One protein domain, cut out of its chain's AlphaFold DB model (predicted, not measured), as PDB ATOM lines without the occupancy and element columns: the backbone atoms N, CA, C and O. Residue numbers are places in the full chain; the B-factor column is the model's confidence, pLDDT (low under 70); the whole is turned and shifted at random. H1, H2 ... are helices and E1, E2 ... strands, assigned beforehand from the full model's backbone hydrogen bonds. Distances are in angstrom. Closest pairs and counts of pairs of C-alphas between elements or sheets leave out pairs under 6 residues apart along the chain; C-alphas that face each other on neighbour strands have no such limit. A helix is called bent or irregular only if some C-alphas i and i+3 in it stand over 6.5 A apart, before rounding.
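Overview. This is residues 10 to 64 of the 156 residues of an uncharacterized protein of Fusobacterium naviforme (UniProt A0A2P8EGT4). The model is an open L: a two-stranded hairpin, E1 and E2, makes one arm, and the long helix H1 makes the other, leading away from the end of E2 through a loop of residues 28 to 36. At its far end H1 kinks, and the short helix H2 follows there, far from the hairpin. The printed part has 55 residues with two named strands and then two named helices, in the order E1, E2, H1, H2, and the sheet, order E1 - E2, is antiparallel. The class is mixed, helices and strands. The whole is loose, with a radius of gyration of the C-alphas of 14.0 A and spans of 36 by 29 by 16 A.

Arrangement. Strand E1, residues 10 to 15, and strand E2, residues 21 to 27, are antiparallel neighbours and form a hairpin, with 169 degrees between their directions. C-alphas 11 and 25 face each other at 4.4 A, and so do C-alphas 15 and 21 at 4.6 A. N 12 and O 24, 2.8 A apart, and N 22 and O 14, 2.9 A apart, are within hydrogen-bond range. Helix H1, residues 37 to 55, is apart from E1. Helix H2, residues 59 to 62, is apart from both strands. H1 and H2 are close but not clearly touching; their closest C-alphas, those of Glu 55 and Ala 61, are 5.4 A apart. In H1, 10 of 15 pairs of O i and N i+4 are within hydrogen-bond range; H2 is too short for such a pair.

Along the chain. E1 begins at C-alpha 10, (6.728, -41.792, -34.943), and is 16.5 A long from first to last C-alpha. E2 is 20.4 A long and ends at C-alpha 27, (9.289, -36.489, -36.140). H1 is 23.7 A long from C-alpha 37, (-0.727, -33.106, -29.269), to C-alpha 55. It has a kink of 77 degrees near residue 49 and is irregular, with C-alphas 50 and 53 8.8 A apart. H2 measures 5.4 A and ends at C-alpha 62, (-5.067, -55.032, -17.937).

Size, cuts and confidence. The two C-alphas farthest apart, those of Leu 31 and Arg 64, are 39.2 A from each other. Residues 35 to 44, of which 37 to 44 belong to H1, stand free. The printed part has no cut. The links from E1 to E2 and from H1 to H2 are tight, the link from E2 to H1 is short, and no link is long. The mean pLDDT of the printed part is 77.9; it is under 70 at residues 30 to 31, 49 to 56, 58, 60 to 61 and 63 to 64.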
ATOM      1  N   TYR A  10       7.924 -41.088 -35.393       79.31
ATOM      2  CA  TYR A  10       6.728 -41.792 -34.943       79.31
ATOM      3  C   TYR A  10       5.848 -42.173 -36.132       79.31
ATOM      4  O   TYR A  10       5.866 -41.529 -37.181       79.31
ATOM      5  N   SER A  11       5.076 -43.238 -35.945       82.25
ATOM      6  CA  SER A  11       3.962 -43.612 -36.806       82.25
ATOM      7  C   SER A  11       2.792 -43.980 -35.903       82.25
ATOM      8  O   SER A  11       2.936 -44.802 -34.995       82.25
ATOM      9  N   LEU A  12       1.654 -43.333 -36.120       81.44
ATOM     10  CA  LEU A  12       0.414 -43.536 -35.393       81.44
ATOM     11  C   LEU A  12      -0.652 -44.006 -36.380       81.44
ATOM     12  O   LEU A  12      -0.897 -43.373 -37.404       81.44
ATOM     13  N   LYS A  13      -1.304 -45.119 -36.050       89.50
ATOM     14  CA  LYS A  13      -2.394 -45.689 -36.839       89.50
ATOM     15  C   LYS A  13      -3.619 -45.848 -35.957       89.50
ATOM     16  O   LYS A  13      -3.627 -46.682 -35.052       89.50
ATOM     17  N   ILE A  14      -4.652 -45.060 -36.223       86.19
ATOM     18  CA  ILE A  14      -5.899 -45.061 -35.456       86.19
ATOM     19  C   ILE A  14      -6.953 -45.799 -36.268       86.19
ATOM     20  O   ILE A  14      -7.231 -45.443 -37.409       86.19
ATOM     21  N   ARG A  15      -7.555 -46.839 -35.685       92.00
ATOM     22  CA  ARG A  15      -8.681 -47.559 -36.287       92.00
ATOM     23  C   ARG A  15      -9.945 -47.293 -35.487       92.00
ATOM     24  O   ARG A  15     -10.061 -47.713 -34.337       92.00
ATOM     25  N   TRP A  16     -10.914 -46.658 -36.125       85.94
ATOM     26  CA  TRP A  16     -12.207 -46.360 -35.529       85.94
ATOM     27  C   TRP A  16     -13.156 -47.551 -35.626       85.94
ATOM     28  O   TRP A  16     -13.049 -48.401 -36.513       85.94
ATOM     29  N   ARG A  17     -14.168 -47.577 -34.754       84.25
ATOM     30  CA  ARG A  17     -15.229 -48.597 -34.788       84.25
ATOM     31  C   ARG A  17     -16.032 -48.585 -36.095       84.25
ATOM     32  O   ARG A  17     -16.571 -49.617 -36.479       84.25
ATOM     33  N   SER A  18     -16.094 -47.442 -36.778       89.81
ATOM     34  CA  SER A  18     -16.699 -47.304 -38.110       89.81
ATOM     35  C   SER A  18     -15.933 -48.055 -39.208       89.81
ATOM     36  O   SER A  18     -16.446 -48.186 -40.314       89.81
ATOM     37  N   GLY A  19     -14.715 -48.528 -38.926       89.56
ATOM     38  CA  GLY A  19     -13.801 -49.092 -39.916       89.56
ATOM     39  C   GLY A  19     -12.906 -48.051 -40.593       89.56
ATOM     40  O   GLY A  19     -12.015 -48.438 -41.344       89.56
ATOM     41  N   GLN A  20     -13.099 -46.756 -40.310       92.31
ATOM     42  CA  GLN A  20     -12.176 -45.704 -40.740       92.31
ATOM     43  C   GLN A  20     -10.791 -45.935 -40.124       92.31
ATOM     44  O   GLN A  20     -10.672 -46.357 -38.969       92.31
ATOM     45  N   VAL A  21      -9.751 -45.647 -40.903       93.19
ATOM     46  CA  VAL A  21      -8.357 -45.722 -40.476       93.19
ATOM     47  C   VAL A  21      -7.691 -44.395 -40.796       93.19
ATOM     48  O   VAL A  21      -7.669 -44.007 -41.962       93.19
ATOM     49  N   ASP A  22      -7.140 -43.748 -39.776       88.00
ATOM     50  CA  ASP A  22      -6.308 -42.558 -39.928       88.00
ATOM     51  C   ASP A  22      -4.848 -42.941 -39.663       88.00
ATOM     52  O   ASP A  22      -4.548 -43.717 -38.748       88.00
ATOM     53  N   GLU A  23      -3.942 -42.418 -40.483       88.75
ATOM     54  CA  GLU A  23      -2.502 -42.653 -40.389       88.75
ATOM     55  C   GLU A  23      -1.781 -41.310 -40.283       88.75
ATOM     56  O   GLU A  23      -2.092 -40.369 -41.015       88.75
ATOM     57  N   LEU A  24      -0.843 -41.226 -39.343       82.75
ATOM     58  CA  LEU A  24      -0.021 -40.052 -39.090       82.75
ATOM     59  C   LEU A  24       1.425 -40.496 -38.887       82.75
ATOM     60  O   LEU A  24       1.701 -41.414 -38.114       82.75
ATOM     61  N   ASP A  25       2.352 -39.826 -39.549       83.44
ATOM     62  CA  ASP A  25       3.783 -40.031 -39.391       83.44
ATOM     63  C   ASP A  25       4.509 -38.689 -39.315       83.44
ATOM     64  O   ASP A  25       4.041 -37.669 -39.821       83.44
ATOM     65  N   GLY A  26       5.645 -38.677 -38.625       81.44
ATOM     66  CA  GLY A  26       6.418 -37.458 -38.440       81.44
ATOM     67  C   GLY A  26       7.611 -37.644 -37.518       81.44
ATOM     68  O   GLY A  26       7.971 -38.760 -37.127       81.44
ATOM     69  N   THR A  27       8.244 -36.531 -37.165       81.69
ATOM     70  CA  THR A  27       9.289 -36.489 -36.140       81.69
ATOM     71  C   THR A  27       8.685 -36.198 -34.766       81.69
ATOM     72  O   THR A  27       7.767 -35.397 -34.618       81.69
ATOM     73  N   TYR A  28       9.178 -36.877 -33.735       73.50
ATOM     74  CA  TYR A  28       8.777 -36.669 -32.346       73.50
ATOM     75  C   TYR A  28       9.524 -35.462 -31.760       73.50
ATOM     76  O   TYR A  28      10.314 -35.569 -30.823       73.50
ATOM     77  N   ASP A  29       9.319 -34.306 -32.378       73.06
ATOM     78  CA  ASP A  29       9.884 -33.027 -31.979       73.06
ATOM     79  C   ASP A  29       8.904 -31.895 -32.310       73.06
ATOM     80  O   ASP A  29       7.857 -32.089 -32.928       73.06
ATOM     81  N   LYS A  30       9.248 -30.677 -31.892       63.97
ATOM     82  CA  LYS A  30       8.392 -29.494 -32.031       63.97
ATOM     83  C   LYS A  30       7.951 -29.197 -33.479       63.97
ATOM     84  O   LYS A  30       7.011 -28.428 -33.652       63.97
ATOM     85  N   LEU A  31       8.617 -29.738 -34.502       69.06
ATOM     86  CA  LEU A  31       8.331 -29.438 -35.907       69.06
ATOM     87  C   LEU A  31       7.179 -30.268 -36.486       69.06
ATOM     88  O   LEU A  31       6.533 -29.793 -37.416       69.06
ATOM     89  N   SER A  32       6.917 -31.470 -35.955       71.19
ATOM     90  CA  SER A  32       5.956 -32.412 -36.563       71.19
ATOM     91  C   SER A  32       4.906 -32.967 -35.595       71.19
ATOM     92  O   SER A  32       4.179 -33.904 -35.943       71.19
ATOM     93  N   LEU A  33       4.817 -32.423 -34.379       78.19
ATOM     94  CA  LEU A  33       3.722 -32.739 -33.466       78.19
ATOM     95  C   LEU A  33       2.461 -31.939 -33.854       78.19
ATOM     96  O   LEU A  33       2.566 -30.734 -34.092       78.19
ATOM     97  N   PRO A  34       1.279 -32.580 -33.909       80.06
ATOM     98  CA  PRO A  34       0.005 -31.892 -34.111       80.06
ATOM     99  C   PRO A  34      -0.254 -30.775 -33.086       80.06
ATOM    100  O   PRO A  34       0.226 -30.836 -31.954       80.06
ATOM    101  N   GLU A  35      -1.050 -29.767 -33.458       82.25
ATOM    102  CA  GLU A  35      -1.410 -28.647 -32.567       82.25
ATOM    103  C   GLU A  35      -2.120 -29.126 -31.286       82.25
ATOM    104  O   GLU A  35      -1.886 -28.594 -30.202       82.25
ATOM    105  N   ASP A  36      -2.922 -30.183 -31.400       83.00
ATOM    106  CA  ASP A  36      -3.666 -30.836 -30.322       83.00
ATOM    107  C   ASP A  36      -2.850 -31.897 -29.559       83.00
ATOM    108  O   ASP A  36      -3.344 -32.510 -28.611       83.00
ATOM    109  N   PHE A  37      -1.577 -32.106 -29.912       82.19
ATOM    110  CA  PHE A  37      -0.727 -33.106 -29.269       82.19
ATOM    111  C   PHE A  37      -0.589 -32.926 -27.744       82.19
ATOM    112  O   PHE A  37      -0.647 -33.930 -27.031       82.19
ATOM    113  N   PRO A  38      -0.467 -31.702 -27.184       84.56
ATOM    114  CA  PRO A  38      -0.482 -31.516 -25.732       84.56
ATOM    115  C   PRO A  38      -1.785 -31.990 -25.072       84.56
ATOM    116  O   PRO A  38      -1.730 -32.616 -24.017       84.56
ATOM    117  N   GLU A  39      -2.940 -31.753 -25.705       86.31
ATOM    118  CA  GLU A  39      -4.247 -32.210 -25.210       86.31
ATOM    119  C   GLU A  39      -4.352 -33.743 -25.263       86.31
ATOM    120  O   GLU A  39      -4.862 -34.376 -24.336       86.31
ATOM    121  N   LEU A  40      -3.822 -34.363 -26.324       84.00
ATOM    122  CA  LEU A  40      -3.708 -35.817 -26.425       84.00
ATOM    123  C   LEU A  40      -2.834 -36.385 -25.300       84.00
ATOM    124  O   LEU A  40      -3.247 -37.328 -24.628       84.00
ATOM    125  N   VAL A  41      -1.645 -35.819 -25.079       85.62
ATOM    126  CA  VAL A  41      -0.721 -36.270 -24.026       85.62
ATOM    127  C   VAL A  41      -1.337 -36.090 -22.645       85.62
ATOM    128  O   VAL A  41      -1.178 -36.968 -21.803       85.62
ATOM    129  N   GLU A  42      -2.074 -35.006 -22.409       86.38
ATOM    130  CA  GLU A  42      -2.802 -34.804 -21.159       86.38
ATOM    131  C   GLU A  42      -3.870 -35.882 -20.947       86.38
ATOM    132  O   GLU A  42      -3.874 -36.530 -19.904       86.38
ATOM    133  N   LYS A  43      -4.698 -36.170 -21.956       84.88
ATOM    134  CA  LYS A  43      -5.698 -37.249 -21.880       84.88
ATOM    135  C   LYS A  43      -5.065 -38.621 -21.667       84.88
ATOM    136  O   LYS A  43      -5.591 -39.424 -20.902       84.88
ATOM    137  N   VAL A  44      -3.943 -38.900 -22.331       83.00
ATOM    138  CA  VAL A  44      -3.189 -40.149 -22.160       83.00
ATOM    139  C   VAL A  44      -2.599 -40.223 -20.754       83.00
ATOM    140  O   VAL A  44      -2.728 -41.252 -20.101       83.00
ATOM    141  N   ARG A  45      -2.011 -39.137 -20.246       79.44
ATOM    142  CA  ARG A  45      -1.486 -39.054 -18.878       79.44
ATOM    143  C   ARG A  45      -2.590 -39.256 -17.848       79.44
ATOM    144  O   ARG A  45      -2.381 -40.015 -16.914       79.44
ATOM    145  N   ASP A  46      -3.733 -38.601 -18.010       79.06
ATOM    146  CA  ASP A  46      -4.870 -38.705 -17.093       79.06
ATOM    147  C   ASP A  46      -5.501 -40.104 -17.130       79.06
ATOM    148  O   ASP A  46      -5.933 -40.635 -16.110       79.06
ATOM    149  N   PHE A  47      -5.513 -40.740 -18.303       74.94
ATOM    150  CA  PHE A  47      -5.905 -42.138 -18.428       74.94
ATOM    151  C   PHE A  47      -4.912 -43.061 -17.715       74.94
ATOM    152  O   PHE A  47      -5.322 -43.926 -16.948       74.94
ATOM    153  N   ILE A  48      -3.611 -42.874 -17.939       73.50
ATOM    154  CA  ILE A  48      -2.560 -43.716 -17.359       73.50
ATOM    155  C   ILE A  48      -2.418 -43.481 -15.849       73.50
ATOM    156  O   ILE A  48      -2.141 -44.423 -15.121       73.50
ATOM    157  N   SER A  49      -2.634 -42.266 -15.343       68.69
ATOM    158  CA  SER A  49      -2.546 -41.965 -13.909       68.69
ATOM    159  C   SER A  49      -3.626 -42.670 -13.089       68.69
ATOM    160  O   SER A  49      -3.401 -42.941 -11.914       68.69
ATOM    161  N   PHE A  50      -4.760 -43.016 -13.708       61.88
ATOM    162  CA  PHE A  50      -5.810 -43.810 -13.074       61.88
ATOM    163  C   PHE A  50      -5.393 -45.267 -12.824       61.88
ATOM    164  O   PHE A  50      -5.767 -45.824 -11.797       61.88
ATOM    165  N   TYR A  51      -4.639 -45.873 -13.745       61.81
ATOM    166  CA  TYR A  51      -4.141 -47.254 -13.620       61.81
ATOM    167  C   TYR A  51      -2.719 -47.306 -13.027       61.81
ATOM    168  O   TYR A  51      -2.228 -48.343 -12.619       61.81
ATOM    169  N   GLY A  52      -2.008 -46.179 -12.974       63.84
ATOM    170  CA  GLY A  52      -0.565 -46.181 -12.763       63.84
ATOM    171  C   GLY A  52       0.187 -46.666 -14.012       63.84
ATOM    172  O   GLY A  52      -0.264 -47.525 -14.768       63.84
ATOM    173  N   LEU A  53       1.374 -46.101 -14.250       64.81
ATOM    174  CA  LEU A  53       2.210 -46.446 -15.411       64.81
ATOM    175  C   LEU A  53       2.540 -47.947 -15.479       64.81
ATOM    176  O   LEU A  53       2.675 -48.472 -16.576       64.81
ATOM    177  N   GLY A  54       2.663 -48.617 -14.329       62.06
ATOM    178  CA  GLY A  54       2.986 -50.043 -14.232       62.06
ATOM    179  C   GLY A  54       1.854 -50.960 -14.696       62.06
ATOM    180  O   GLY A  54       2.085 -51.789 -15.573       62.06
ATOM    181  N   GLU A  55       0.627 -50.773 -14.188       65.50
ATOM    182  CA  GLU A  55      -0.515 -51.642 -14.531       65.50
ATOM    183  C   GLU A  55      -0.866 -51.581 -16.022       65.50
ATOM    184  O   GLU A  55      -1.325 -52.563 -16.599       65.50
ATOM    185  N   PHE A  56      -0.618 -50.443 -16.683       67.25
ATOM    186  CA  PHE A  56      -0.853 -50.309 -18.122       67.25
ATOM    187  C   PHE A  56       0.014 -51.263 -18.963       67.25
ATOM    188  O   PHE A  56      -0.396 -51.658 -20.055       67.25
ATOM    189  N   PHE A  57       1.197 -51.641 -18.471       73.25
ATOM    190  CA  PHE A  57       2.104 -52.573 -19.149       73.25
ATOM    191  C   PHE A  57       2.081 -53.989 -18.559       73.25
ATOM    192  O   PHE A  57       2.761 -54.866 -19.092       73.25
ATOM    193  N   ASP A  58       1.298 -54.229 -17.508       68.75
ATOM    194  CA  ASP A  58       1.164 -55.535 -16.870       68.75
ATOM    195  C   ASP A  58      -0.046 -56.295 -17.437       68.75
ATOM    196  O   ASP A  58      -1.200 -55.924 -17.212       68.75
ATOM    197  N   GLU A  59       0.221 -57.376 -18.178       74.94
ATOM    198  CA  GLU A  59      -0.816 -58.236 -18.762       74.94
ATOM    199  C   GLU A  59      -1.754 -58.817 -17.713       74.94
ATOM    200  O   GLU A  59      -2.967 -58.877 -17.946       74.94
ATOM    201  N   ASP A  60      -1.239 -59.164 -16.536       67.31
ATOM    202  CA  ASP A  60      -2.069 -59.656 -15.447       67.31
ATOM    203  C   ASP A  60      -3.003 -58.554 -14.935       67.31
ATOM    204  O   ASP A  60      -4.094 -58.876 -14.471       67.31
ATOM    205  N   ALA A  61      -2.631 -57.275 -15.032       66.06
ATOM    206  CA  ALA A  61      -3.463 -56.155 -14.599       66.06
ATOM    207  C   ALA A  61      -4.516 -55.765 -15.653       66.06
ATOM    208  O   ALA A  61      -5.713 -55.749 -15.347       66.06
ATOM    209  N   TYR A  62      -4.124 -55.509 -16.909       71.50
ATOM    210  CA  TYR A  62      -5.067 -55.032 -17.937       71.50
ATOM    211  C   TYR A  62      -5.960 -56.129 -18.543       71.50
ATOM    212  O   TYR A  62      -6.961 -55.812 -19.194       71.50
ATOM    213  N   SER A  63      -5.640 -57.414 -18.347       68.81
ATOM    214  CA  SER A  63      -6.520 -58.527 -18.746       68.81
ATOM    215  C   SER A  63      -7.688 -58.755 -17.776       68.81
ATOM    216  O   SER A  63      -8.674 -59.415 -18.130       68.81
ATOM    217  N   ARG A  64      -7.629 -58.188 -16.561       66.56
ATOM    218  CA  ARG A  64      -8.700 -58.300 -15.563       66.56
ATOM    219  C   ARG A  64      -9.891 -57.421 -15.936       66.56
ATOM    220  O   ARG A  64      -9.774 -56.346 -16.522       66.56
TER     221      ARG A  64